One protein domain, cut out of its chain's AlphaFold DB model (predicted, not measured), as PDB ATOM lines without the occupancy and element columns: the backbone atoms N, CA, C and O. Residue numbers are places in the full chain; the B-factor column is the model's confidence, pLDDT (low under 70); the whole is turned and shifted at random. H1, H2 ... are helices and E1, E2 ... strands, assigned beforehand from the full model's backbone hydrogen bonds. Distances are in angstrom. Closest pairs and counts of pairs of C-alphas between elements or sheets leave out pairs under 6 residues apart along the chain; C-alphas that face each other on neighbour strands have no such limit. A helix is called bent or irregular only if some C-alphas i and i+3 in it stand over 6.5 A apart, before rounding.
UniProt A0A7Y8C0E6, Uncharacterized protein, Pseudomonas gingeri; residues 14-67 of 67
ATOM      1  N   MET A  14     -34.893 -31.872-142.733       95.12
ATOM      2  CA  MET A  14     -34.607 -31.043-143.888       95.12
ATOM      3  C   MET A  14     -33.582 -29.998-143.468       95.12
ATOM      4  O   MET A  14     -33.651 -29.462-142.356       95.12
ATOM      5  N   VAL A  15     -32.622 -29.745-144.348       93.94
ATOM      6  CA  VAL A  15     -31.610 -28.700-144.203       93.94
ATOM      7  C   VAL A  15     -31.484 -27.951-145.523       93.94
ATOM      8  O   VAL A  15     -31.756 -28.501-146.588       93.94
ATOM      9  N   GLN A  16     -31.064 -26.695-145.452       94.44
ATOM     10  CA  GLN A  16     -30.727 -25.911-146.633       94.44
ATOM     11  C   GLN A  16     -29.210 -25.928-146.803       94.44
ATOM     12  O   GLN A  16     -28.488 -25.525-145.892       94.44
ATOM     13  N   VAL A  17     -28.728 -26.407-147.949       91.25
ATOM     14  CA  VAL A  17     -27.297 -26.500-148.267       91.25
ATOM     15  C   VAL A  17     -27.063 -25.779-149.579       91.25
ATOM     16  O   VAL A  17     -27.665 -26.128-150.587       91.25
ATOM     17  N   ASP A  18     -26.237 -24.732-149.550       90.38
ATOM     18  CA  ASP A  18     -25.841 -23.971-150.743       90.38
ATOM     19  C   ASP A  18     -27.044 -23.489-151.596       90.38
ATOM     20  O   ASP A  18     -26.994 -23.416-152.821       90.38
ATOM     21  N   GLY A  19     -28.154 -23.146-150.927       89.81
ATOM     22  CA  GLY A  19     -29.396 -22.674-151.553       89.81
ATOM     23  C   GLY A  19     -30.363 -23.774-152.004       89.81
ATOM     24  O   GLY A  19     -31.469 -23.449-152.427       89.81
ATOM     25  N   MET A  20     -29.996 -25.051-151.867       90.00
ATOM     26  CA  MET A  20     -30.842 -26.203-152.189       90.00
ATOM     27  C   MET A  20     -31.469 -26.811-150.931       90.00
ATOM     28  O   MET A  20     -30.823 -26.925-149.886       90.00
ATOM     29  N   GLU A  21     -32.734 -27.220-151.032       93.69
ATOM     30  CA  GLU A  21     -33.383 -28.028-150.000       93.69
ATOM     31  C   GLU A  21     -32.913 -29.472-150.104       93.69
ATOM     32  O   GLU A  21     -33.099 -30.142-151.120       93.69
ATOM     33  N   VAL A  22     -32.331 -29.957-149.015       93.75
ATOM     34  CA  VAL A  22     -31.874 -31.331-148.896       93.75
ATOM     35  C   VAL A  22     -32.682 -32.005-147.807       93.75
ATOM     36  O   VAL A  22     -32.716 -31.560-146.656       93.75
ATOM     37  N   THR A  23     -33.348 -33.094-148.174       95.62
ATOM     38  CA  THR A  23     -34.164 -33.870-147.244       95.62
ATOM     39  C   THR A  23     -33.454 -35.152-146.852       95.62
ATOM     40  O   THR A  23     -32.578 -35.666-147.546       95.62
ATOM     41  N   GLY A  24     -33.802 -35.660-145.682       94.69
ATOM     42  CA  GLY A  24     -33.256 -36.898-145.180       94.69
ATOM     43  C   GLY A  24     -34.083 -37.433-144.037       94.69
ATOM     44  O   GLY A  24     -35.168 -36.946-143.706       94.69
ATOM     45  N   SER A  25     -33.584 -38.485-143.417       95.06
ATOM     46  CA  SER A  25     -34.201 -39.026-142.222       95.06
ATOM     47  C   SER A  25     -33.162 -39.637-141.308       95.06
ATOM     48  O   SER A  25     -32.155 -40.167-141.772       95.06
ATOM     49  N   TYR A  26     -33.426 -39.614-140.007       93.94
ATOM     50  CA  TYR A  26     -32.582 -40.270-139.025       93.94
ATOM     51  C   TYR A  26     -33.381 -41.166-138.091       93.94
ATOM     52  O   TYR A  26     -34.558 -40.945-137.822       93.94
ATOM     53  N   ARG A  27     -32.720 -42.182-137.560       92.19
ATOM     54  CA  ARG A  27     -33.270 -43.058-136.530       92.19
ATOM     55  C   ARG A  27     -32.229 -43.241-135.446       92.19
ATOM     56  O   ARG A  27     -31.062 -43.405-135.777       92.19
ATOM     57  N   VAL A  28     -32.667 -43.250-134.190       90.75
ATOM     58  CA  VAL A  28     -31.845 -43.592-133.025       90.75
ATOM     59  C   VAL A  28     -32.326 -44.925-132.466       90.75
ATOM     60  O   VAL A  28     -33.524 -45.129-132.281       90.75
ATOM     61  N   ASP A  29     -31.403 -45.842-132.225       88.00
ATOM     62  CA  ASP A  29     -31.666 -47.127-131.591       88.00
ATOM     63  C   ASP A  29     -31.496 -47.036-130.067       88.00
ATOM     64  O   ASP A  29     -30.934 -46.081-129.534       88.00
ATOM     65  N   ALA A  30     -31.940 -48.068-129.344       85.62
ATOM     66  CA  ALA A  30     -31.929 -48.105-127.875       85.62
ATOM     67  C   ALA A  30     -30.526 -48.004-127.234       85.62
ATOM     68  O   ALA A  30     -30.409 -47.898-126.018       85.62
ATOM     69  N   THR A  31     -29.466 -48.067-128.041       88.69
ATOM     70  CA  THR A  31     -28.064 -47.959-127.624       88.69
ATOM     71  C   THR A  31     -27.469 -46.572-127.884       88.69
ATOM     72  O   THR A  31     -26.248 -46.442-127.847       88.69
ATOM     73  N   ASP A  32     -28.284 -45.554-128.190       87.31
ATOM     74  CA  ASP A  32     -27.882 -44.193-128.604       87.31
ATOM     75  C   ASP A  32     -27.110 -44.124-129.929       87.31
ATOM     76  O   ASP A  32     -26.538 -43.089-130.280       87.31
ATOM     77  N   TRP A  33     -27.055 -45.215-130.686       91.50
ATOM     78  CA  TRP A  33     -26.572 -45.170-132.060       91.50
ATOM     79  C   TRP A  33     -27.651 -44.614-132.965       91.50
ATOM     80  O   TRP A  33     -28.815 -44.978-132.842       91.50
ATOM     81  N   MET A  34     -27.254 -43.728-133.869       92.62
ATOM     82  CA  MET A  34     -28.127 -43.178-134.883       92.62
ATOM     83  C   MET A  34     -27.646 -43.538-136.283       92.62
ATOM     84  O   MET A  34     -26.446 -43.657-136.529       92.62
ATOM     85  N   THR A  35     -28.589 -43.652-137.207       94.44
ATOM     86  CA  THR A  35     -28.317 -43.689-138.644       94.44
ATOM     87  C   THR A  35     -29.033 -42.519-139.292       94.44
ATOM     88  O   THR A  35     -30.218 -42.326-139.036       94.44
ATOM     89  N   VAL A  36     -28.336 -41.775-140.144       95.06
ATOM     90  CA  VAL A  36     -28.853 -40.661-140.946       95.06
ATOM     91  C   VAL A  36     -28.765 -41.051-142.414       95.06
ATOM     92  O   VAL A  36     -27.745 -41.571-142.868       95.06
ATOM     93  N   ARG A  37     -29.835 -40.814-143.161       94.94
ATOM     94  CA  ARG A  37     -29.946 -41.073-144.596       94.94
ATOM     95  C   ARG A  37     -30.330 -39.786-145.302       94.94
ATOM     96  O   ARG A  37     -31.250 -39.109-144.857       94.94
ATOM     97  N   MET A  38     -29.637 -39.481-146.387       95.00
ATOM     98  CA  MET A  38     -30.003 -38.411-147.304       95.00
ATOM     99  C   MET A  38     -30.922 -38.954-148.394       95.00
ATOM    100  O   MET A  38     -30.659 -40.024-148.948       95.00
ATOM    101  N   ASP A  39     -31.977 -38.212-148.712       90.31
ATOM    102  CA  ASP A  39     -32.768 -38.462-149.911       90.31
ATOM    103  C   ASP A  39     -31.948 -38.038-151.139       90.31
ATOM    104  O   ASP A  39     -31.397 -36.941-151.169       90.31
ATOM    105  N   GLY A  40     -31.786 -38.935-152.112       83.50
ATOM    106  CA  GLY A  40     -30.917 -38.707-153.274       83.50
ATOM    107  C   GLY A  40     -29.502 -39.291-153.171       83.50
ATOM    108  O   GLY A  40     -28.857 -39.436-154.205       83.50
ATOM    109  N   GLY A  41     -29.044 -39.735-151.991       83.12
ATOM    110  CA  GLY A  41     -27.825 -40.547-151.886       83.12
ATOM    111  C   GLY A  41     -26.982 -40.329-150.629       83.12
ATOM    112  O   GLY A  41     -26.680 -39.210-150.232       83.12
ATOM    113  N   GLY A  42     -26.528 -41.432-150.032       90.00
ATOM    114  CA  GLY A  42     -25.598 -41.421-148.903       90.00
ATOM    115  C   GLY A  42     -26.260 -41.664-147.547       90.00
ATOM    116  O   GLY A  42     -27.412 -41.316-147.283       90.00
ATOM    117  N   SER A  43     -25.508 -42.310-146.661       94.06
ATOM    118  CA  SER A  43     -25.916 -42.518-145.276       94.06
ATOM    119  C   SER A  43     -24.702 -42.513-144.363       94.06
ATOM    120  O   SER A  43     -23.590 -42.824-144.790       94.06
ATOM    121  N   THR A  44     -24.907 -42.136-143.109       94.44
ATOM    122  CA  THR A  44     -23.863 -42.124-142.087       94.44
ATOM    123  C   THR A  44     -24.445 -42.532-140.748       94.44
ATOM    124  O   THR A  44     -25.591 -42.215-140.432       94.44
ATOM    125  N   SER A  45     -23.635 -43.228-139.959       93.88
ATOM    126  CA  SER A  45     -23.969 -43.604-138.592       93.88
ATOM    127  C   SER A  45     -23.185 -42.744-137.611       93.88
ATOM    128  O   SER A  45     -21.997 -42.501-137.808       93.88
ATOM    129  N   ALA A  46     -23.838 -42.306-136.542       92.75
ATOM    130  CA  ALA A  46     -23.227 -41.483-135.504       92.75
ATOM    131  C   ALA A  46     -23.840 -41.788-134.136       92.75
ATOM    132  O   ALA A  46     -24.723 -42.635-134.004       92.75
ATOM    133  N   ARG A  47     -23.381 -41.101-133.092       91.44
ATOM    134  CA  ARG A  47     -24.010 -41.161-131.770       91.44
ATOM    135  C   ARG A  47     -25.135 -40.126-131.718       91.44
ATOM    136  O   ARG A  47     -24.884 -38.944-131.912       91.44
ATOM    137  N   GLY A  48     -26.357 -40.598-131.480       79.00
ATOM    138  CA  GLY A  48     -27.567 -39.791-131.328       79.00
ATOM    139  C   GLY A  48     -27.539 -38.931-130.086       79.00
ATOM    140  O   GLY A  48     -27.664 -37.711-130.160       79.00
ATOM    141  N   GLY A  49     -27.327 -39.585-128.946       81.88
ATOM    142  CA  GLY A  49     -27.370 -38.933-127.649       81.88
ATOM    143  C   GLY A  49     -28.629 -38.081-127.464       81.88
ATOM    144  O   GLY A  49     -29.676 -38.311-128.068       81.88
ATOM    145  N   ARG A  50     -28.511 -37.060-126.613       81.44
ATOM    146  CA  ARG A  50     -29.629 -36.192-126.224       81.44
ATOM    147  C   ARG A  50     -30.038 -35.178-127.305       81.44
ATOM    148  O   ARG A  50     -31.135 -34.643-127.213       81.44
ATOM    149  N   ASP A  51     -29.183 -34.943-128.303       88.00
ATOM    150  CA  ASP A  51     -29.378 -33.964-129.388       88.00
ATOM    151  C   ASP A  51     -29.308 -34.635-130.774       88.00
ATOM    152  O   ASP A  51     -28.626 -34.195-131.699       88.00
ATOM    153  N   ALA A  52     -30.003 -35.766-130.917       89.75
ATOM    154  CA  ALA A  52     -29.951 -36.565-132.136       89.75
ATOM    155  C   ALA A  52     -30.427 -35.800-133.382       89.75
ATOM    156  O   ALA A  52     -29.920 -36.023-134.475       89.75
ATOM    157  N   GLU A  53     -31.371 -34.872-133.242       91.81
ATOM    158  CA  GLU A  53     -31.828 -34.061-134.370       91.81
ATOM    159  C   GLU A  53     -30.740 -33.101-134.876       91.81
ATOM    160  O   GLU A  53     -30.526 -32.999-136.085       91.81
ATOM    161  N   GLY A  54     -30.024 -32.417-133.975       93.62
ATOM    162  CA  GLY A  54     -28.955 -31.492-134.350       93.62
ATOM    163  C   GLY A  54     -27.782 -32.217-134.999       93.62
ATOM    164  O   GLY A  54     -27.320 -31.819-136.070       93.62
ATOM    165  N   VAL A  55     -27.373 -33.351-134.425       93.31
ATOM    166  CA  VAL A  55     -26.354 -34.225-135.023       93.31
ATOM    167  C   VAL A  55     -26.797 -34.739-136.396       93.31
ATOM    168  O   VAL A  55     -26.012 -34.711-137.344       93.31
ATOM    169  N   ALA A  56     -28.064 -35.130-136.550       94.50
ATOM    170  CA  ALA A  56     -28.583 -35.580-137.834       94.50
ATOM    171  C   ALA A  56     -28.601 -34.467-138.894       94.50
ATOM    172  O   ALA A  56     -28.257 -34.730-140.046       94.50
ATOM    173  N   ARG A  57     -28.932 -33.221-138.523       94.62
ATOM    174  CA  ARG A  57     -28.844 -32.062-139.427       94.62
ATOM    175  C   ARG A  57     -27.409 -31.782-139.871       94.62
ATOM    176  O   ARG A  57     -27.195 -31.539-141.055       94.62
ATOM    177  N   MET A  58     -26.434 -31.851-138.961       94.75
ATOM    178  CA  MET A  58     -25.016 -31.676-139.308       94.75
ATOM    179  C   MET A  58     -24.552 -32.739-140.307       94.75
ATOM    180  O   MET A  58     -24.000 -32.406-141.353       94.75
ATOM    181  N   ILE A  59     -24.860 -34.009-140.036       94.88
ATOM    182  CA  ILE A  59     -24.511 -35.125-140.924       94.88
ATOM    183  C   ILE A  59     -25.190 -34.980-142.285       94.88
ATOM    184  O   ILE A  59     -24.558 -35.214-143.313       94.88
ATOM    185  N   LEU A  60     -26.464 -34.582-142.316       94.75
ATOM    186  CA  LEU A  60     -27.178 -34.359-143.568       94.75
ATOM    187  C   LEU A  60     -26.524 -33.235-144.387       94.75
ATOM    188  O   LEU A  60     -26.373 -33.369-145.598       94.75
ATOM    189  N   HIS A  61     -26.057 -32.173-143.729       94.25
ATOM    190  CA  HIS A  61     -25.323 -31.087-144.375       94.25
ATOM    191  C   HIS A  61     -23.965 -31.544-144.941       94.25
ATOM    192  O   HIS A  61     -23.549 -31.087-146.007       94.25
ATOM    193  N   GLU A  62     -23.260 -32.447-144.257       93.19
ATOM    194  CA  GLU A  62     -22.008 -33.025-144.757       93.19
ATOM    195  C   GLU A  62     -22.230 -33.979-145.932       93.19
ATOM    196  O   GLU A  62     -21.479 -33.942-146.906       93.19
ATOM    197  N   LEU A  63     -23.257 -34.827-145.850       92.88
ATOM    198  CA  LEU A  63     -23.641 -35.739-146.926       92.88
ATOM    199  C   LEU A  63     -24.031 -34.961-148.196       92.88
ATOM    200  O   LEU A  63     -23.667 -35.387-149.289       92.88
ATOM    201  N   ALA A  64     -24.675 -33.798-148.055       91.88
ATOM    202  CA  ALA A  64     -25.074 -32.945-149.182       91.88
ATOM    203  C   ALA A  64     -23.873 -32.405-149.951       91.88
ATOM    204  O   ALA A  64     -23.913 -32.318-151.165       91.88
ATOM    205  N   ARG A  65     -22.804 -32.040-149.237       88.62
ATOM    206  CA  ARG A  65     -21.590 -31.458-149.831       88.62
ATOM    207  C   ARG A  65     -20.664 -32.484-150.473       88.62
ATOM    208  O   ARG A  65     -19.718 -32.105-151.158       88.62
ATOM    209  N   LYS A  66     -20.857 -33.763-150.149       85.19
ATOM    210  CA  LYS A  66     -20.071 -34.879-150.688       85.19
ATOM    211  C   LYS A  66     -20.709 -35.502-151.931       85.19
ATOM    212  O   LYS A  66     -20.007 -36.233-152.627       85.19
ATOM    213  N   ASN A  67     -22.003 -35.262-152.150       69.75
ATOM    214  CA  ASN A  67     -22.703 -35.582-153.395       69.75
ATOM    215  C   ASN A  67     -22.577 -34.409-154.371       69.75
ATOM    216  O   ASN A  67     -22.532 -34.689-155.587       69.75
TER     217      ASN A  67
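AT A GLANCE: This is residues 14 to 67 of the 67 residues of an uncharacterized protein of Pseudomonas gingeri (UniProt A0A7Y8C0E6). A four-stranded sheet, curled like part of a barrel, wraps round one helix, H1; the other face of the sheet has no helix on it. The strands come first along the chain, E1, E2, E3 and E4, as a meander, each strand the antiparallel neighbour of the one before, and H1 follows. The sheet's order is E1, E2, E3, E4, all antiparallel. The printed part has 54 residues and is of the mixed class, with helices and strands, in two layers, the helix on one face of the sheet. It is compact, with a radius of gyration of the C-alphas of 10.6 A, and elongated, spanning 34 by 18 by 13 A.

IN THESE COORDINATES: The longest strand is E2, residues 20 to 28, 25.9 A from first to last C-alpha. E1 is residues 14 to 17, 9.7 A, and its C-alpha 14 is at (-34.607, -31.043, -143.888). E3 is residues 33 to 38, 17.0 A, and E4 is residues 43 to 47, 13.7 A, with C-alpha 47 at (-24.010, -41.161, -131.770). H1 is residues 49 to 66, 24.5 A, and ends with C-alpha 66 at (-20.071, -34.879, -150.688). H1 is irregular, with C-alphas 50 and 53 8.7 A apart, and it has a kink of 36 degrees near residue 56.

HOW THE PARTS SIT: The sheet is strongly twisted, and from edge to edge the way across it turns by 107 degrees. Its inner strands E2 and E3 form a hairpin at 155 degrees, with N 25 and O 37 2.8 A apart, within hydrogen-bond range. The pairing of E2 is staggered: residues 20 to 23 pair with E1 and residues 24 to 28 with E3. Edge strand E1 forms a hairpin with E2 at 136 degrees, with N 15 and O 22 2.9 A apart. Edge strand E4 forms a hairpin with E3 at 152 degrees, with N 34 and O 46 2.8 A apart. E1 is apart from E3 and from E4. H1 is on the sheet, which curls round it. The closest C-alphas of H1 and E3 are those of Ala 56 and Val 36, 6.0 A apart; those of H1 and E1 are His 61 and Val 17, 6.3 A apart. In H1, 12 of 14 O i to N i+4 pairs are within hydrogen-bond range.

THE WHOLE: The two C-alphas farthest apart are those of Gly 19 and Ala 30, at 34.8 A. The four links are tight, and the printed part has no cut. It ends at residue 67, the chain's last. The mean pLDDT of the printed part is 90.9, and residue 67 alone is under 70.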